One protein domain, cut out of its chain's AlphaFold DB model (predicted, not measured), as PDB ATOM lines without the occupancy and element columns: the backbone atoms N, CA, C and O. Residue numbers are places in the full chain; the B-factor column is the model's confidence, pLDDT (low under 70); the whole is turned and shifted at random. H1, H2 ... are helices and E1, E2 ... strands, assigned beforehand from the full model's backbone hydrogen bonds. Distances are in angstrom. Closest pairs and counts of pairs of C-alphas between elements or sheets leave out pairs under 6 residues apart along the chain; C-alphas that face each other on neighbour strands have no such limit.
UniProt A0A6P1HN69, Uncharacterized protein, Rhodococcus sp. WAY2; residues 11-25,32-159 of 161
ATOM      1  N   THR A  11      95.622  17.104  29.917       83.94
ATOM      2  CA  THR A  11      95.539  16.927  31.372       83.94
ATOM      3  C   THR A  11      94.771  18.069  32.029       83.94
ATOM      4  O   THR A  11      93.881  17.807  32.835       83.94
ATOM      5  N   ALA A  12      95.042  19.328  31.667       83.94
ATOM      6  CA  ALA A  12      94.329  20.478  32.216       83.94
ATOM      7  C   ALA A  12      92.854  20.494  31.800       83.94
ATOM      8  O   ALA A  12      91.993  20.779  32.632       83.94
ATOM      9  N   TRP A  13      92.553  20.125  30.554       83.12
ATOM     10  CA  TRP A  13      91.178  20.035  30.068       83.12
ATOM     11  C   TRP A  13      90.363  18.966  30.808       83.12
ATOM     12  O   TRP A  13      89.272  19.249  31.296       83.12
ATOM     13  N   ILE A  14      90.915  17.759  30.983       81.44
ATOM     14  CA  ILE A  14      90.273  16.703  31.782       81.44
ATOM     15  C   ILE A  14      89.992  17.191  33.200       81.44
ATOM     16  O   ILE A  14      88.931  16.913  33.748       81.44
ATOM     17  N   ARG A  15      90.925  17.917  33.820       77.88
ATOM     18  CA  ARG A  15      90.699  18.420  35.178       77.88
ATOM     19  C   ARG A  15      89.586  19.446  35.257       77.88
ATOM     20  O   ARG A  15      88.883  19.433  36.256       77.88
ATOM     21  N   HIS A  16      89.416  20.275  34.231       78.31
ATOM     22  CA  HIS A  16      88.262  21.162  34.163       78.31
ATOM     23  C   HIS A  16      86.950  20.362  34.144       78.31
ATOM     24  O   HIS A  16      86.012  20.706  34.854       78.31
ATOM     25  N   LEU A  17      86.909  19.216  33.451       75.81
ATOM     26  CA  LEU A  17      85.764  18.299  33.534       75.81
ATOM     27  C   LEU A  17      85.588  17.670  34.927       75.81
ATOM     28  O   LEU A  17      84.477  17.319  35.313       75.81
ATOM     29  N   CYS A  18      86.672  17.516  35.690       70.81
ATOM     30  CA  CYS A  18      86.636  17.013  37.062       70.81
ATOM     31  C   CYS A  18      86.155  18.056  38.090       70.81
ATOM     32  O   CYS A  18      86.054  17.701  39.273       70.81
ATOM     33  N   ASP A  19      85.903  19.312  37.697       68.94
ATOM     34  CA  ASP A  19      85.515  20.379  38.623       68.94
ATOM     35  C   ASP A  19      84.269  19.969  39.432       68.94
ATOM     36  O   ASP A  19      83.259  19.502  38.908       68.94
ATOM     37  N   GLY A  20      84.378  20.065  40.760       65.44
ATOM     38  CA  GLY A  20      83.351  19.618  41.713       65.44
ATOM     39  C   GLY A  20      83.444  18.150  42.160       65.44
ATOM     40  O   GLY A  20      82.836  17.796  43.167       65.44
ATOM     41  N   SER A  21      84.236  17.307  41.488       66.38
ATOM     42  CA  SER A  21      84.432  15.887  41.855       66.38
ATOM     43  C   SER A  21      85.686  15.626  42.697       66.38
ATOM     44  O   SER A  21      85.871  14.528  43.220       66.38
ATOM     45  N   ARG A  22      86.569  16.624  42.811       72.44
ATOM     46  CA  ARG A  22      87.837  16.555  43.549       72.44
ATOM     47  C   ARG A  22      87.857  17.593  44.660       72.44
ATOM     48  O   ARG A  22      87.372  18.709  44.490       72.44
ATOM     49  N   THR A  23      88.441  17.235  45.796       75.50
ATOM     50  CA  THR A  23      88.650  18.173  46.902       75.50
ATOM     51  C   THR A  23      89.913  19.000  46.655       75.50
ATOM     52  O   THR A  23      90.907  18.450  46.185       75.50
ATOM     53  N   PRO A  24      89.939  20.306  46.968       77.19
ATOM     54  CA  PRO A  24      91.177  21.073  46.908       77.19
ATOM     55  C   PRO A  24      92.221  20.484  47.863       77.19
ATOM     56  O   PRO A  24      91.981  20.351  49.064       77.19
ATOM     57  N   GLY A  25      93.379  20.127  47.328       74.88
ATOM     58  CA  GLY A  25      94.551  19.654  48.049       74.88
ATOM     59  C   GLY A  25      95.669  20.690  47.980       74.88
ATOM     60  O   GLY A  25      95.976  21.248  46.929       74.88
ATOM     61  N   ALA A  32     103.687   8.405  46.447       94.31
ATOM     62  CA  ALA A  32     103.606   8.912  45.083       94.31
ATOM     63  C   ALA A  32     102.141   9.005  44.620       94.31
ATOM     64  O   ALA A  32     101.363   8.067  44.820       94.31
ATOM     65  N   VAL A  33     101.800  10.118  43.975       95.44
ATOM     66  CA  VAL A  33     100.528  10.280  43.271       95.44
ATOM     67  C   VAL A  33     100.662   9.648  41.895       95.44
ATOM     68  O   VAL A  33     101.606   9.949  41.164       95.44
ATOM     69  N   GLU A  34      99.746   8.753  41.563       96.56
ATOM     70  CA  GLU A  34      99.670   8.102  40.262       96.56
ATOM     71  C   GLU A  34      98.384   8.538  39.582       96.56
ATOM     72  O   GLU A  34      97.320   8.555  40.202       96.56
ATOM     73  N   GLN A  35      98.510   8.933  38.320       95.88
ATOM     74  CA  GLN A  35      97.389   9.371  37.504       95.88
ATOM     75  C   GLN A  35      97.472   8.697  36.145       95.88
ATOM     76  O   GLN A  35      98.567   8.489  35.619       95.88
ATOM     77  N   ASP A  36      96.324   8.375  35.570       96.44
ATOM     78  CA  ASP A  36      96.222   7.747  34.262       96.44
ATOM     79  C   ASP A  36      95.171   8.478  33.439       96.44
ATOM     80  O   ASP A  36      94.016   8.577  33.845       96.44
ATOM     81  N   TYR A  37      95.595   9.026  32.309       95.19
ATOM     82  CA  TYR A  37      94.769   9.780  31.384       95.19
ATOM     83  C   TYR A  37      94.688   8.982  30.080       95.19
ATOM     84  O   TYR A  37      95.712   8.722  29.442       95.19
ATOM     85  N   VAL A  38      93.485   8.593  29.668       95.06
ATOM     86  CA  VAL A  38      93.234   7.816  28.449       95.06
ATOM     87  C   VAL A  38      92.373   8.639  27.497       95.06
ATOM     88  O   VAL A  38      91.266   9.047  27.838       95.06
ATOM     89  N   PHE A  39      92.873   8.853  26.281       92.88
ATOM     90  CA  PHE A  39      92.242   9.655  25.233       92.88
ATOM     91  C   PHE A  39      91.823   8.744  24.073       92.88
ATOM     92  O   PHE A  39      92.580   8.514  23.126       92.88
ATOM     93  N   LEU A  40      90.614   8.187  24.160       91.19
ATOM     94  CA  LEU A  40      90.091   7.224  23.183       91.19
ATOM     95  C   LEU A  40      89.710   7.916  21.872       91.19
ATOM     96  O   LEU A  40      90.047   7.434  20.786       91.19
ATOM     97  N   HIS A  41      89.083   9.087  21.980       87.12
ATOM     98  CA  HIS A  41      88.658   9.903  20.845       87.12
ATOM     99  C   HIS A  41      89.081  11.368  21.059       87.12
ATOM    100  O   HIS A  41      88.245  12.219  21.346       87.12
ATOM    101  N   PRO A  42      90.386  11.687  20.951       83.00
ATOM    102  CA  PRO A  42      90.918  13.011  21.270       83.00
ATOM    103  C   PRO A  42      90.322  14.127  20.402       83.00
ATOM    104  O   PRO A  42      90.201  15.250  20.877       83.00
ATOM    105  N   ASP A  43      89.895  13.817  19.178       84.94
ATOM    106  CA  ASP A  43      89.245  14.776  18.273       84.94
ATOM    107  C   ASP A  43      87.784  15.076  18.662       84.94
ATOM    108  O   ASP A  43      87.177  16.005  18.139       84.94
ATOM    109  N   GLN A  44      87.213  14.290  19.579       84.31
ATOM    110  CA  GLN A  44      85.848  14.433  20.099       84.31
ATOM    111  C   GLN A  44      85.821  15.019  21.518       84.31
ATOM    112  O   GLN A  44      84.768  15.077  22.148       84.31
ATOM    113  N   MET A  45      86.970  15.444  22.051       82.00
ATOM    114  CA  MET A  45      87.042  16.129  23.341       82.00
ATOM    115  C   MET A  45      86.470  17.548  23.201       82.00
ATOM    116  O   MET A  45      87.152  18.458  22.734       82.00
ATOM    117  N   CYS A  46      85.210  17.729  23.600       80.38
ATOM    118  CA  CYS A  46      84.496  19.007  23.586       80.38
ATOM    119  C   CYS A  46      83.754  19.263  24.909       80.38
ATOM    120  O   CYS A  46      83.608  18.369  25.739       80.38
ATOM    121  N   GLU A  47      83.289  20.494  25.124       74.50
ATOM    122  CA  GLU A  47      82.628  20.890  26.381       74.50
ATOM    123  C   GLU A  47      81.300  20.151  26.638       74.50
ATOM    124  O   GLU A  47      80.870  20.052  27.783       74.50
ATOM    125  N   ASP A  48      80.689  19.562  25.605       82.19
ATOM    126  CA  ASP A  48      79.386  18.889  25.688       82.19
ATOM    127  C   ASP A  48      79.462  17.422  26.157       82.19
ATOM    128  O   ASP A  48      78.455  16.705  26.129       82.19
ATOM    129  N   LEU A  49      80.639  16.937  26.577       88.19
ATOM    130  CA  LEU A  49      80.750  15.575  27.100       88.19
ATOM    131  C   LEU A  49      79.901  15.395  28.366       88.19
ATOM    132  O   LEU A  49      79.955  16.176  29.315       88.19
ATOM    133  N   ARG A  50      79.177  14.276  28.429       90.56
ATOM    134  CA  ARG A  50      78.534  13.805  29.657       90.56
ATOM    135  C   ARG A  50      79.606  13.273  30.596       90.56
ATOM    136  O   ARG A  50      80.171  12.205  30.356       90.56
ATOM    137  N   VAL A  51      79.877  14.017  31.664       90.38
ATOM    138  CA  VAL A  51      80.892  13.651  32.656       90.38
ATOM    139  C   VAL A  51      80.269  12.853  33.794       90.38
ATOM    140  O   VAL A  51      79.283  13.264  34.404       90.38
ATOM    141  N   GLN A  52      80.873  11.711  34.103       90.69
ATOM    142  CA  GLN A  52      80.573  10.920  35.290       90.69
ATOM    143  C   GLN A  52      81.830  10.797  36.137       90.69
ATOM    144  O   GLN A  52      82.890  10.437  35.628       90.69
ATOM    145  N   SER A  53      81.701  11.041  37.437       89.50
ATOM    146  CA  SER A  53      82.771  10.821  38.400       89.50
ATOM    147  C   SER A  53      82.366   9.785  39.443       89.50
ATOM    148  O   SER A  53      81.203   9.661  39.832       89.50
ATOM    149  N   ARG A  54      83.343   8.992  39.876       89.62
ATOM    150  CA  ARG A  54      83.215   8.029  40.967       89.62
ATOM    151  C   ARG A  54      84.407   8.195  41.890       89.62
ATOM    152  O   ARG A  54      85.538   8.315  41.427       89.62
ATOM    153  N   THR A  55      84.152   8.172  43.189       87.75
ATOM    154  CA  THR A  55      85.197   8.153  44.210       87.75
ATOM    155  C   THR A  55      84.822   7.165  45.302       87.75
ATOM    156  O   THR A  55      83.648   7.041  45.653       87.75
ATOM    157  N   ASP A  56      85.818   6.464  45.832       86.62
ATOM    158  CA  ASP A  56      85.696   5.626  47.029       86.62
ATOM    159  C   ASP A  56      86.262   6.314  48.287       86.62
ATOM    160  O   ASP A  56      86.394   5.695  49.342       86.62
ATOM    161  N   GLY A  57      86.601   7.606  48.183       82.50
ATOM    162  CA  GLY A  57      87.255   8.388  49.233       82.50
ATOM    163  C   GLY A  57      88.784   8.334  49.203       82.50
ATOM    164  O   GLY A  57      89.429   9.149  49.862       82.50
ATOM    165  N   THR A  58      89.381   7.436  48.417       85.81
ATOM    166  CA  THR A  58      90.839   7.320  48.261       85.81
ATOM    167  C   THR A  58      91.297   7.573  46.835       85.81
ATOM    168  O   THR A  58      92.325   8.218  46.634       85.81
ATOM    169  N   GLU A  59      90.503   7.149  45.863       91.00
ATOM    170  CA  GLU A  59      90.768   7.301  44.442       91.00
ATOM    171  C   GLU A  59      89.604   8.019  43.761       91.00
ATOM    172  O   GLU A  59      88.492   8.134  44.296       91.00
ATOM    173  N   VAL A  60      89.867   8.532  42.567       91.12
ATOM    174  CA  VAL A  60      88.855   9.152  41.717       91.12
ATOM    175  C   VAL A  60      88.982   8.613  40.300       91.12
ATOM    176  O   VAL A  60      90.080   8.518  39.759       91.12
ATOM    177  N   LEU A  61      87.840   8.267  39.714       93.19
ATOM    178  CA  LEU A  61      87.678   7.923  38.309       93.19
ATOM    179  C   LEU A  61      86.711   8.927  37.686       93.19
ATOM    180  O   LEU A  61      85.617   9.137  38.209       93.19
ATOM    181  N   VAL A  62      87.096   9.516  36.562       91.94
ATOM    182  CA  VAL A  62      86.269  10.424  35.771       91.94
ATOM    183  C   VAL A  62      86.203   9.912  34.342       91.94
ATOM    184  O   VAL A  62      87.217   9.550  33.751       91.94
ATOM    185  N   GLN A  63      84.997   9.866  33.793       93.56
ATOM    186  CA  GLN A  63      84.715   9.402  32.443       93.56
ATOM    187  C   GLN A  63      83.912  10.469  31.707       93.56
ATOM    188  O   GLN A  63      82.893  10.931  32.218       93.56
ATOM    189  N   GLY A  64      84.358  10.841  30.510       92.94
ATOM    190  CA  GLY A  64      83.614  11.708  29.600       92.94
ATOM    191  C   GLY A  64      83.050  10.892  28.445       92.94
ATOM    192  O   GLY A  64      83.794  10.162  27.779       92.94
ATOM    193  N   ARG A  65      81.740  11.002  28.217       93.62
ATOM    194  CA  ARG A  65      81.028  10.309  27.137       93.62
ATOM    195  C   ARG A  65      80.410  11.286  26.152       93.62
ATOM    196  O   ARG A  65      79.977  12.364  26.553       93.62
ATOM    197  N   ASP A  66      80.363  10.901  24.884       92.44
ATOM    198  CA  ASP A  66      79.639  11.660  23.864       92.44
ATOM    199  C   ASP A  66      78.110  11.472  23.990       92.44
ATOM    200  O   ASP A  66      77.605  10.790  24.888       92.44
ATOM    201  N   SER A  67      77.350  12.090  23.081       90.56
ATOM    202  CA  SER A  67      75.887  11.966  23.027       90.56
ATOM    203  C   SER A  67      75.389  10.549  22.734       90.56
ATOM    204  O   SER A  67      74.248  10.234  23.071       90.56
ATOM    205  N   ASP A  68      76.234   9.712  22.130       91.81
ATOM    206  CA  ASP A  68      75.962   8.316  21.785       91.81
ATOM    207  C   ASP A  68      76.431   7.353  22.896       91.81
ATOM    208  O   ASP A  68      76.505   6.140  22.687       91.81
ATOM    209  N   GLU A  69      76.754   7.882  24.084       91.12
ATOM    210  CA  GLU A  69      77.261   7.154  25.254       91.12
ATOM    211  C   GLU A  69      78.623   6.468  25.044       91.12
ATOM    212  O   GLU A  69      79.044   5.630  25.855       91.12
ATOM    213  N   ARG A  70      79.370   6.825  23.996       93.12
ATOM    214  CA  ARG A  70      80.714   6.288  23.757       93.12
ATOM    215  C   ARG A  70      81.710   6.958  24.686       93.12
ATOM    216  O   ARG A  70      81.655   8.161  24.917       93.12
ATOM    217  N   LEU A  71      82.635   6.170  25.232       93.50
ATOM    218  CA  LEU A  71      83.683   6.686  26.109       93.50
ATOM    219  C   LEU A  71      84.730   7.429  25.272       93.50
ATOM    220  O   LEU A  71      85.419   6.821  24.459       93.50
ATOM    221  N   VAL A  72      84.849   8.735  25.486       93.38
ATOM    222  CA  VAL A  72      85.779   9.616  24.762       93.38
ATOM    223  C   VAL A  72      87.091   9.752  25.522       93.38
ATOM    224  O   VAL A  72      88.177   9.727  24.933       93.38
ATOM    225  N   VAL A  73      86.985   9.869  26.843       93.38
ATOM    226  CA  VAL A  73      88.103  10.143  27.736       93.38
ATOM    227  C   VAL A  73      87.888   9.478  29.088       93.38
ATOM    228  O   VAL A  73      86.761   9.393  29.581       93.38
ATOM    229  N   GLU A  74      88.977   9.029  29.695       94.44
ATOM    230  CA  GLU A  74      88.994   8.502  31.053       94.44
ATOM    231  C   GLU A  74      90.181   9.079  31.823       94.44
ATOM    232  O   GLU A  74      91.277   9.245  31.286       94.44
ATOM    233  N   PHE A  75      89.950   9.387  33.091       94.12
ATOM    234  CA  PHE A  75      90.960   9.833  34.030       94.12
ATOM    235  C   PHE A  75      90.823   9.076  35.334       94.12
ATOM    236  O   PHE A  75      89.755   9.071  35.941       94.12
ATOM    237  N   TRP A  76      91.919   8.501  35.800       95.12
ATOM    238  CA  TRP A  76      92.019   7.927  37.129       95.12
ATOM    239  C   TRP A  76      93.139   8.602  37.914       95.12
ATOM    240  O   TRP A  76      94.170   8.985  37.359       95.12
ATOM    241  N   SER A  77      92.944   8.724  39.221       93.31
ATOM    242  CA  SER A  77      93.966   9.179  40.154       93.31
ATOM    243  C   SER A  77      93.840   8.424  41.466       93.31
ATOM    244  O   SER A  77      92.751   8.330  42.035       93.31
ATOM    245  N   ASN A  78      94.976   7.972  42.002       93.56
ATOM    246  CA  ASN A  78      95.040   7.335  43.320       93.56
ATOM    247  C   ASN A  78      94.873   8.326  44.489       93.56
ATOM    248  O   ASN A  78      95.160   7.996  45.640       93.56
ATOM    249  N   VAL A  79      94.500   9.571  44.199       88.94
ATOM    250  CA  VAL A  79      94.120  10.583  45.181       88.94
ATOM    251  C   VAL A  79      92.895  11.340  44.696       88.94
ATOM    252  O   VAL A  79      92.798  11.704  43.523       88.94
ATOM    253  N   VAL A  80      91.993  11.643  45.624       82.75
ATOM    254  CA  VAL A  80      90.815  12.486  45.367       82.75
ATOM    255  C   VAL A  80      91.205  13.962  45.223       82.75
ATOM    256  O   VAL A  80      90.585  14.698  44.460       82.75
ATOM    257  N   GLY A  81      92.255  14.396  45.928       77.19
ATOM    258  CA  GLY A  81      92.656  15.800  45.988       77.19
ATOM    259  C   GLY A  81      93.189  16.339  44.657       77.19
ATOM    260  O   GLY A  81      94.013  15.677  44.024       77.19
ATOM    261  N   SER A  82      92.748  17.525  44.234       75.88
ATOM    262  CA  SER A  82      93.432  18.332  43.212       75.88
ATOM    263  C   SER A  82      94.593  19.105  43.837       75.88
ATOM    264  O   SER A  82      94.539  19.396  45.022       75.88
ATOM    265  N   GLY A  83      95.676  19.410  43.122       82.38
ATOM    266  CA  GLY A  83      96.798  20.115  43.766       82.38
ATOM    267  C   GLY A  83      98.134  20.047  43.029       82.38
ATOM    268  O   GLY A  83      98.149  19.965  41.804       82.38
ATOM    269  N   PRO A  84      99.281  20.045  43.735       83.00
ATOM    270  CA  PRO A  84     100.598  20.101  43.093       83.00
ATOM    271  C   PRO A  84     100.881  18.943  42.123       83.00
ATOM    272  O   PRO A  84     101.658  19.096  41.182       83.00
ATOM    273  N   ALA A  85     100.227  17.791  42.315       87.44
ATOM    274  CA  ALA A  85     100.302  16.674  41.378       87.44
ATOM    275  C   ALA A  85      99.722  17.028  39.999       87.44
ATOM    276  O   ALA A  85     100.284  16.690  38.963       87.44
ATOM    277  N   ASP A  86      98.623  17.770  39.978       88.94
ATOM    278  CA  ASP A  86      97.984  18.184  38.738       88.94
ATOM    279  C   ASP A  86      98.895  19.131  37.948       88.94
ATOM    280  O   ASP A  86      99.176  18.887  36.776       88.94
ATOM    281  N   ALA A  87      99.455  20.143  38.616       88.81
ATOM    282  CA  ALA A  87     100.419  21.050  37.995       88.81
ATOM    283  C   ALA A  87     101.655  20.302  37.461       88.81
ATOM    284  O   ALA A  87     102.149  20.598  36.373       88.81
ATOM    285  N   ALA A  88     102.140  19.293  38.192       92.19
ATOM    286  CA  ALA A  88     103.243  18.456  37.731       92.19
ATOM    287  C   ALA A  88     102.881  17.640  36.478       92.19
ATOM    288  O   ALA A  88     103.720  17.501  35.588       92.19
ATOM    289  N   ALA A  89     101.653  17.124  36.379       93.12
ATOM    290  CA  ALA A  89     101.184  16.424  35.186       93.12
ATOM    291  C   ALA A  89     101.150  17.341  33.953       93.12
ATOM    292  O   ALA A  89     101.603  16.917  32.891       93.12
ATOM    293  N   ASP A  90     100.719  18.597  34.101       91.12
ATOM    294  CA  ASP A  90     100.720  19.559  32.986       91.12
ATOM    295  C   ASP A  90     102.121  19.869  32.493       91.12
ATOM    296  O   ASP A  90     102.359  19.879  31.291       91.12
ATOM    297  N   LEU A  91     103.061  20.097  33.414       92.00
ATOM    298  CA  LEU A  91     104.452  20.366  33.059       92.00
ATOM    299  C   LEU A  91     105.069  19.183  32.302       92.00
ATOM    300  O   LEU A  91     105.816  19.371  31.341       92.00
ATOM    301  N   LEU A  92     104.738  17.954  32.710       93.69
ATOM    302  CA  LEU A  92     105.173  16.745  32.013       93.69
ATOM    303  C   LEU A  92     104.522  16.613  30.626       93.69
ATOM    304  O   LEU A  92     105.214  16.207  29.689       93.69
ATOM    305  N   GLU A  93     103.231  16.935  30.475       91.44
ATOM    306  CA  GLU A  93     102.547  16.906  29.171       91.44
ATOM    307  C   GLU A  93     103.076  18.007  28.244       91.44
ATOM    308  O   GLU A  93     103.325  17.753  27.069       91.44
ATOM    309  N   GLN A  94     103.317  19.208  28.761       88.94
ATOM    310  CA  GLN A  94     103.862  20.317  27.984       88.94
ATOM    311  C   GLN A  94     105.234  19.960  27.396       88.94
ATOM    312  O   GLN A  94     105.438  20.075  26.190       88.94
ATOM    313  N   HIS A  95     106.136  19.401  28.212       87.19
ATOM    314  CA  HIS A  95     107.447  18.927  27.739       87.19
ATOM    315  C   HIS A  95     107.344  17.792  26.705       87.19
ATOM    316  O   HIS A  95     108.234  17.576  25.880       87.19
ATOM    317  N   CYS A  96     106.258  17.029  26.768       83.94
ATOM    318  CA  CYS A  96     105.899  16.008  25.797       83.94
ATOM    319  C   CYS A  96     105.434  16.622  24.461       83.94
ATOM    320  O   CYS A  96     105.892  16.194  23.398       83.94
ATOM    321  N   ALA A  97     104.558  17.628  24.520       78.06
ATOM    322  CA  ALA A  97     103.975  18.306  23.366       78.06
ATOM    323  C   ALA A  97     105.029  19.034  22.518       78.06
ATOM    324  O   ALA A  97     104.984  18.934  21.292       78.06
ATOM    325  N   ASP A  98     106.029  19.653  23.156       74.25
ATOM    326  CA  ASP A  98     107.138  20.360  22.489       74.25
ATOM    327  C   ASP A  98     107.964  19.465  21.547       74.25
ATOM    328  O   ASP A  98     108.687  19.945  20.674       74.25
ATOM    329  N   ARG A  99     107.884  18.139  21.714       76.31
ATOM    330  CA  ARG A  99     108.608  17.163  20.887       76.31
ATOM    331  C   ARG A  99     107.804  16.643  19.697       76.31
ATOM    332  O   ARG A  99     108.364  15.911  18.887       76.31
ATOM    333  N   HIS A 100     106.525  17.011  19.590       78.06
ATOM    334  CA  HIS A 100     105.651  16.719  18.450       78.06
ATOM    335  C   HIS A 100     105.637  15.244  18.000       78.06
ATOM    336  O   HIS A 100     105.724  14.946  16.813       78.06
ATOM    337  N   PHE A 101     105.499  14.300  18.938       82.88
ATOM    338  CA  PHE A 101     105.442  12.871  18.597       82.88
ATOM    339  C   PHE A 101     104.194  12.481  17.790       82.88
ATOM    340  O   PHE A 101     104.247  11.534  17.015       82.88
ATOM    341  N   GLY A 102     103.077  13.189  17.958       90.38
ATOM    342  CA  GLY A 102     101.807  12.885  17.302       90.38
ATOM    343  C   GLY A 102     100.625  13.119  18.238       90.38
ATOM    344  O   GLY A 102     100.696  13.942  19.155       90.38
ATOM    345  N   THR A 103      99.539  12.383  18.032       91.62
ATOM    346  CA  THR A 103      98.323  12.501  18.845       91.62
ATOM    347  C   THR A 103      98.466  11.693  20.130       91.62
ATOM    348  O   THR A 103      98.636  10.478  20.084       91.62
ATOM    349  N   LEU A 104      98.381  12.350  21.291       92.19
ATOM    350  CA  LEU A 104      98.453  11.694  22.601       92.19
ATOM    351  C   LEU A 104      97.222  10.800  22.827       92.19
ATOM    352  O   LEU A 104      96.089  11.264  22.705       92.19
ATOM    353  N   ARG A 105      97.448   9.524  23.158       93.75
ATOM    354  CA  ARG A 105      96.403   8.496  23.357       93.75
ATOM    355  C   ARG A 105      96.326   8.009  24.797       93.75
ATOM    356  O   ARG A 105      95.247   7.686  25.283       93.75
ATOM    357  N   ARG A 106      97.462   7.978  25.492       95.56
ATOM    358  CA  ARG A 106      97.528   7.688  26.925       95.56
ATOM    359  C   ARG A 106      98.656   8.469  27.564       95.56
ATOM    360  O   ARG A 106      99.712   8.632  26.958       95.56
ATOM    361  N   PHE A 107      98.444   8.914  28.789       96.50
ATOM    362  CA  PHE A 107      99.441   9.598  29.586       96.50
ATOM    363  C   PHE A 107      99.317   9.116  31.021       96.50
ATOM    364  O   PHE A 107      98.315   9.367  31.671       96.50
ATOM    365  N   ARG A 108     100.311   8.390  31.520       97.56
ATOM    366  CA  ARG A 108     100.353   7.957  32.919       97.56
ATOM    367  C   ARG A 108     101.430   8.734  33.641       97.56
ATOM    368  O   ARG A 108     102.551   8.780  33.148       97.56
ATOM    369  N   THR A 109     101.140   9.278  34.813       97.75
ATOM    370  CA  THR A 109     102.116  10.000  35.632       97.75
ATOM    371  C   THR A 109     102.374   9.288  36.950       97.75
ATOM    372  O   THR A 109     101.533   8.562  37.480       97.75
ATOM    373  N   ARG A 110     103.575   9.502  37.483       97.88
ATOM    374  CA  ARG A 110     103.941   9.163  38.853       97.88
ATOM    375  C   ARG A 110     104.712  10.318  39.462       97.88
ATOM    376  O   ARG A 110     105.828  10.614  39.038       97.88
ATOM    377  N   ILE A 111     104.133  10.942  40.476       97.25
ATOM    378  CA  ILE A 111     104.599  12.205  41.040       97.25
ATOM    379  C   ILE A 111     104.989  11.954  42.487       97.25
ATOM    380  O   ILE A 111     104.160  11.594  43.320       97.25
ATOM    381  N   ARG A 112     106.282  12.079  42.774       95.62
ATOM    382  CA  ARG A 112     106.862  11.799  44.094       95.62
ATOM    383  C   ARG A 112     107.063  13.070  44.903       95.62
ATOM    384  O   ARG A 112     106.991  13.028  46.125       95.62
ATOM    385  N   ARG A 113     107.379  14.171  44.223       92.44
ATOM    386  CA  ARG A 113     107.665  15.480  44.809       92.44
ATOM    387  C   ARG A 113     107.183  16.577  43.873       92.44
ATOM    388  O   ARG A 113     107.015  16.346  42.676       92.44
ATOM    389  N   GLU A 114     106.978  17.762  44.433       91.62
ATOM    390  CA  GLU A 114     106.619  18.938  43.651       91.62
ATOM    391  C   GLU A 114     107.750  19.274  42.686       91.62
ATOM    392  O   GLU A 114     108.933  19.131  43.013       91.62
ATOM    393  N   ILE A 115     107.379  19.704  41.483       92.12
ATOM    394  CA  ILE A 115     108.353  20.150  40.500       92.12
ATOM    395  C   ILE A 115     108.685  21.610  40.792       92.12
ATOM    396  O   ILE A 115     107.822  22.480  40.724       92.12
ATOM    397  N   THR A 116     109.948  21.871  41.114       89.75
ATOM    398  CA  THR A 116     110.445  23.202  41.463       89.75
ATOM    399  C   THR A 116     111.365  23.766  40.382       89.75
ATOM    400  O   THR A 116     111.839  23.058  39.485       89.75
ATOM    401  N   THR A 117     111.636  25.068  40.462       89.56
ATOM    402  CA  THR A 117     112.586  25.748  39.576       89.56
ATOM    403  C   THR A 117     113.953  25.063  39.602       89.56
ATOM    404  O   THR A 117     114.491  24.757  40.664       89.56
ATOM    405  N   GLY A 118     114.537  24.853  38.420       91.94
ATOM    406  CA  GLY A 118     115.826  24.174  38.257       91.94
ATOM    407  C   GLY A 118     115.720  22.665  38.019       91.94
ATOM    408  O   GLY A 118     116.741  22.030  37.739       91.94
ATOM    409  N   ALA A 119     114.512  22.095  38.074       95.56
ATOM    410  CA  ALA A 119     114.273  20.733  37.625       95.56
ATOM    411  C   ALA A 119     114.619  20.565  36.134       95.56
ATOM    412  O   ALA A 119     114.454  21.476  35.318       95.56
ATOM    413  N   ARG A 120     115.123  19.384  35.779       95.31
ATOM    414  CA  ARG A 120     115.542  19.018  34.427       95.31
ATOM    415  C   ARG A 120     114.648  17.919  33.891       95.31
ATOM    416  O   ARG A 120     114.388  16.938  34.582       95.31
ATOM    417  N   TYR A 121     114.260  18.057  32.632       94.88
ATOM    418  CA  TYR A 121     113.407  17.098  31.951       94.88
ATOM    419  C   TYR A 121     114.197  16.346  30.891       94.88
ATOM    420  O   TYR A 121     114.888  16.936  30.059       94.88
ATOM    421  N   SER A 122     114.056  15.029  30.881       93.44
ATOM    422  CA  SER A 122     114.509  14.170  29.795       93.44
ATOM    423  C   SER A 122     113.323  13.391  29.247       93.44
ATOM    424  O   SER A 122     112.372  13.107  29.972       93.44
ATOM    425  N   ALA A 123     113.366  13.053  27.960       92.81
ATOM    426  CA  ALA A 123     112.434  12.078  27.412       92.81
ATOM    427  C   ALA A 123     113.147  11.116  26.472       92.81
ATOM    428  O   ALA A 123     114.063  11.524  25.749       92.81
ATOM    429  N   ALA A 124     112.712   9.863  26.503       93.69
ATOM    430  CA  ALA A 124     113.295   8.763  25.758       93.69
ATOM    431  C   ALA A 124     112.187   7.902  25.149       93.69
ATOM    432  O   ALA A 124     111.298   7.431  25.867       93.69
ATOM    433  N   VAL A 125     112.276   7.676  23.838       95.19
ATOM    434  CA  VAL A 125     111.458   6.679  23.142       95.19
ATOM    435  C   VAL A 125     111.790   5.306  23.716       95.19
ATOM    436  O   VAL A 125     112.961   4.945  23.819       95.19
ATOM    437  N   GLN A 126     110.762   4.570  24.123       96.88
ATOM    438  CA  GLN A 126     110.887   3.211  24.644       96.88
ATOM    439  C   GLN A 126     110.689   2.188  23.532       96.88
ATOM    440  O   GLN A 126     111.472   1.251  23.403       96.88
ATOM    441  N   GLN A 127     109.647   2.380  22.724       96.88
ATOM    442  CA  GLN A 127     109.305   1.481  21.630       96.88
ATOM    443  C   GLN A 127     108.421   2.164  20.587       96.88
ATOM    444  O   GLN A 127     107.758   3.164  20.865       96.88
ATOM    445  N   THR A 128     108.389   1.575  19.393       96.94
ATOM    446  CA  THR A 128     107.476   1.920  18.300       96.94
ATOM    447  C   THR A 128     106.817   0.639  17.803       96.94
ATOM    448  O   THR A 128     107.499  -0.370  17.632       96.94
ATOM    449  N   TYR A 129     105.505   0.663  17.594       97.19
ATOM    450  CA  TYR A 129     104.712  -0.516  17.233       97.19
ATOM    451  C   TYR A 129     103.501  -0.129  16.380       97.19
ATOM    452  O   TYR A 129     103.291   1.047  16.097       97.19
ATOM    453  N   VAL A 130     102.721  -1.115  15.935       96.50
ATOM    454  CA  VAL A 130     101.424  -0.893  15.283       96.50
ATOM    455  C   VAL A 130     100.336  -1.505  16.152       96.50
ATOM    456  O   VAL A 130     100.464  -2.652  16.576       96.50
ATOM    457  N   GLN A 131      99.276  -0.747  16.405       94.00
ATOM    458  CA  GLN A 131      98.093  -1.201  17.128       94.00
ATOM    459  C   GLN A 131      96.852  -0.732  16.372       94.00
ATOM    460  O   GLN A 131      96.753   0.443  16.031       94.00
ATOM    461  N   ASP A 132      95.928  -1.652  16.085       90.81
ATOM    462  CA  ASP A 132      94.667  -1.356  15.389       90.81
ATOM    463  C   ASP A 132      94.861  -0.572  14.071       90.81
ATOM    464  O   ASP A 132      94.071   0.294  13.709       90.81
ATOM    465  N   GLY A 133      95.953  -0.864  13.356       92.00
ATOM    466  CA  GLY A 133      96.326  -0.201  12.101       92.00
ATOM    467  C   GLY A 133      97.063   1.136  12.256       92.00
ATOM    468  O   GLY A 133      97.637   1.614  11.284       92.00
ATOM    469  N   ALA A 134      97.138   1.705  13.462       92.56
ATOM    470  CA  ALA A 134      97.859   2.946  13.733       92.56
ATOM    471  C   ALA A 134      99.308   2.685  14.169       92.56
ATOM    472  O   ALA A 134      99.585   1.779  14.959       92.56
ATOM    473  N   ARG A 135     100.250   3.509  13.687       96.44
ATOM    474  CA  ARG A 135     101.635   3.513  14.181       96.44
ATOM    475  C   ARG A 135     101.690   4.220  15.531       96.44
ATOM    476  O   ARG A 135     101.243   5.353  15.654       96.44
ATOM    477  N   MET A 136     102.286   3.574  16.519       96.75
ATOM    478  CA  MET A 136     102.318   4.016  17.907       96.75
ATOM    479  C   MET A 136     103.753   4.210  18.387       96.75
ATOM    480  O   MET A 136     104.650   3.470  17.980       96.75
ATOM    481  N   VAL A 137     103.973   5.164  19.289       96.62
ATOM    482  CA  VAL A 137     105.244   5.333  20.002       96.62
ATOM    483  C   VAL A 137     104.997   5.529  21.492       96.62
ATOM    484  O   VAL A 137     104.167   6.348  21.887       96.62
ATOM    485  N   ASP A 138     105.755   4.803  22.308       97.12
ATOM    486  CA  ASP A 138     105.777   5.000  23.755       97.12
ATOM    487  C   ASP A 138     107.011   5.804  24.152       97.12
ATOM    488  O   ASP A 138     108.140   5.509  23.742       97.12
ATOM    489  N   VAL A 139     106.802   6.817  24.985       96.31
ATOM    490  CA  VAL A 139     107.822   7.760  25.436       96.31
ATOM    491  C   VAL A 139     107.779   7.852  26.953       96.31
ATOM    492  O   VAL A 139     106.731   8.096  27.547       96.31
ATOM    493  N   THR A 140     108.938   7.718  27.587       97.12
ATOM    494  CA  THR A 140     109.094   8.024  29.013       97.12
ATOM    495  C   THR A 140     109.626   9.439  29.156       97.12
ATOM    496  O   THR A 140     110.657   9.757  28.567       97.12
ATOM    497  N   VAL A 141     108.978  10.262  29.979       95.94
ATOM    498  CA  VAL A 141     109.499  11.549  30.456       95.94
ATOM    499  C   VAL A 141     109.929  11.402  31.905       95.94
ATOM    500  O   VAL A 141     109.207  10.829  32.718       95.94
ATOM    501  N   THR A 142     111.104  11.921  32.245       97.06
ATOM    502  CA  THR A 142     111.597  11.960  33.624       97.06
ATOM    503  C   THR A 142     111.978  13.386  33.992       97.06
ATOM    504  O   THR A 142     112.744  14.031  33.278       97.06
ATOM    505  N   CYS A 143     111.451  13.859  35.118       97.62
ATOM    506  CA  CYS A 143     111.786  15.138  35.724       97.62
ATOM    507  C   CYS A 143     112.668  14.900  36.956       97.62
ATOM    508  O   CYS A 143     112.283  14.151  37.862       97.62
ATOM    509  N   THR A 144     113.855  15.510  36.987       97.56
ATOM    510  CA  THR A 144     114.838  15.334  38.064       97.56
ATOM    511  C   THR A 144     115.361  16.646  38.631       97.56
ATOM    512  O   THR A 144     115.414  17.660  37.940       97.56
ATOM    513  N   LEU A 145     115.811  16.626  39.885       96.88
ATOM    514  CA  LEU A 145     116.536  17.729  40.518       96.88
ATOM    515  C   LEU A 145     117.689  17.165  41.344       96.88
ATOM    516  O   LEU A 145     117.478  16.337  42.220       96.88
ATOM    517  N   GLY A 146     118.923  17.576  41.044       93.25
ATOM    518  CA  GLY A 146     120.104  17.072  41.760       93.25
ATOM    519  C   GLY A 146     120.315  15.552  41.658       93.25
ATOM    520  O   GLY A 146     121.000  14.986  42.498       93.25
ATOM    521  N   GLY A 147     119.727  14.892  40.651       91.12
ATOM    522  CA  GLY A 147     119.753  13.432  40.489       91.12
ATOM    523  C   GLY A 147     118.528  12.706  41.059       91.12
ATOM    524  O   GLY A 147     118.259  11.580  40.646       91.12
ATOM    525  N   ASP A 148     117.737  13.358  41.914       95.06
ATOM    526  CA  ASP A 148     116.486  12.801  42.433       95.06
ATOM    527  C   ASP A 148     115.380  12.867  41.378       95.06
ATOM    528  O   ASP A 148     115.173  13.908  40.754       95.06
ATOM    529  N   VAL A 149     114.613  11.785  41.217       96.62
ATOM    530  CA  VAL A 149     113.412  11.766  40.366       96.62
ATOM    531  C   VAL A 149     112.239  12.393  41.117       96.62
ATOM    532  O   VAL A 149     111.733  11.822  42.085       96.62
ATOM    533  N   LEU A 150     111.781  13.550  40.638       96.81
ATOM    534  CA  LEU A 150     110.624  14.257  41.191       96.81
ATOM    535  C   LEU A 150     109.318  13.687  40.637       96.81
ATOM    536  O   LEU A 150     108.387  13.401  41.392       96.81
ATOM    537  N   ALA A 151     109.272  13.478  39.322       97.62
ATOM    538  CA  ALA A 151     108.110  12.940  38.633       97.62
ATOM    539  C   ALA A 151     108.504  12.215  37.339       97.62
ATOM    540  O   ALA A 151     109.545  12.492  36.740       97.62
ATOM    541  N   GLN A 152     107.659  11.286  36.905       97.88
ATOM    542  CA  GLN A 152     107.777  10.591  35.628       97.88
ATOM    543  C   GLN A 152     106.435  10.551  34.915       97.88
ATOM    544  O   GLN A 152     105.390  10.516  35.564       97.88
ATOM    545  N   ALA A 153     106.486  10.508  33.587       97.88
ATOM    546  CA  ALA A 153     105.340  10.188  32.758       97.88
ATOM    547  C   ALA A 153     105.676   9.099  31.737       97.88
ATOM    548  O   ALA A 153     106.806   9.010  31.258       97.88
ATOM    549  N   TRP A 154     104.673   8.304  31.388       97.94
ATOM    550  CA  TRP A 154     104.690   7.356  30.282       97.94
ATOM    551  C   TRP A 154     103.573   7.751  29.329       97.94
ATOM    552  O   TRP A 154     102.397   7.700  29.688       97.94
ATOM    553  N   ALA A 155     103.962   8.199  28.146       96.94
ATOM    554  CA  ALA A 155     103.074   8.734  27.137       96.94
ATOM    555  C   ALA A 155     103.046   7.797  25.930       96.94
ATOM    556  O   ALA A 155     104.099   7.387  25.447       96.94
ATOM    557  N   THR A 156     101.854   7.504  25.431       96.38
ATOM    558  CA  THR A 156     101.641   6.750  24.194       96.38
ATOM    559  C   THR A 156     101.026   7.679  23.162       96.38
ATOM    560  O   THR A 156      99.981   8.287  23.417       96.38
ATOM    561  N   TYR A 157     101.651   7.767  21.990       95.12
ATOM    562  CA  TYR A 157     101.190   8.589  20.873       95.12
ATOM    563  C   TYR A 157     100.836   7.729  19.673       95.12
ATOM    564  O   TYR A 157     101.558   6.781  19.369       95.12
ATOM    565  N   ALA A 158      99.780   8.113  18.962       94.81
ATOM    566  CA  ALA A 158      99.598   7.737  17.569       94.81
ATOM    567  C   ALA A 158     100.433   8.687  16.697       94.81
ATOM    568  O   ALA A 158     100.270   9.909  16.773       94.81
ATOM    569  N   LEU A 159     101.352   8.127  15.916       93.06
ATOM    570  CA  LEU A 159     102.173   8.865  14.963       93.06
ATOM    571  C   LEU A 159     101.308   9.332  13.778       93.06
ATOM    572  O   LEU A 159     100.358   8.634  13.421       93.06
TER     573      LEU A 159
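This is residues 11 to 25 and 32 to 159 of the 161 residues of an uncharacterized protein of Rhodococcus sp. WAY2 (UniProt A0A6P1HN69). One broad, twisted sheet of eight strands makes a wall, and two helices, H1 and H2, pack over the same face of it in two layers. H2 covers E1, E5, E8 and E7, the shorter H1 crosses over E4, and the long strands E6, E7 and E8 make one side of the wall while the shorter E2, E3 and E4 make the other. The printed part has 143 residues, with two named helices and eight named strands in the order H1 E1 E2 E3 E4 H2 E5 E6 E7 E8; the class is mixed, helices and strands. The sheet's order is E2 - E3 - E4 - E1 - E5 - E8 - E7 - E6, all antiparallel. The whole is compact, with a radius of gyration of the C-alphas of 15.3 A, and flat, spanning 47 by 40 by 21 A.

H1, residues 11 to 17, is on the sheet at a height of 8.9 A and runs across the strands, at 77 degrees on the local plane to E4, residues 71 to 77; their closest C-alphas, of Ile 14 and Phe 75, are 7.3 A apart. E1, residues 33 to 39, has N 38 within hydrogen-bond range of O 74 in E4, 2.8 A. E2, residues 50 to 55, E3, residues 60 to 65, and E4 form a meander, each strand the antiparallel neighbour of the one before, with N 52 and O 63 at 2.9 A and N 62 and O 75 at 2.8 A. With E1 beside E4 they make a Greek key, four strands in a row whose first is the antiparallel neighbour of the fourth. H2, residues 84 to 97, touches H1 at a steep tilt of 54 degrees, opposite ways; the closest C-alphas, of Thr 11 and Asp 90, are 6.0 A apart. H2 is on the sheet at a height of 7.9 A, slantwise to the strands. E4, H2 and E5, residues 103 to 111, are a split strand-helix-strand unit, two strands running the same way with E1 between them, and its crossover is left-handed; N 109 and O 35 are 2.8 A apart. E6, residues 120 to 131, E7, residues 134 to 145, and E8, residues 148 to 158, form a second meander, and with E5 a second Greek key; N 124 and O 140 are 2.9 A apart, N 153 and O 141 2.9 A, N 154 and O 108 2.8 A. In H1 and H2 every O i to N i+4 pair is within hydrogen-bond range.

H1 begins at C-alpha 11, (95.539, 16.927, 31.372). H2 is 20.1 A long, E5 23.1 A, E6 31.8 A, E7 35.8 A and E8 30.5 A, ending at C-alpha 158, (99.598, 7.737, 17.569). E5 bends by 57 degrees at residue 106 and E6 by 54 degrees at residue 128.

The two C-alphas farthest apart, of Asp 68 and Gly 146, are 49.2 A apart. Residues 26 to 31 are not printed, and C-alphas 25 and 32 are 14.4 A apart across the cut. Of the links that are printed whole, none is long. Mean pLDDT of the printed part is 89.9, and residues 19 to 21 are under 70.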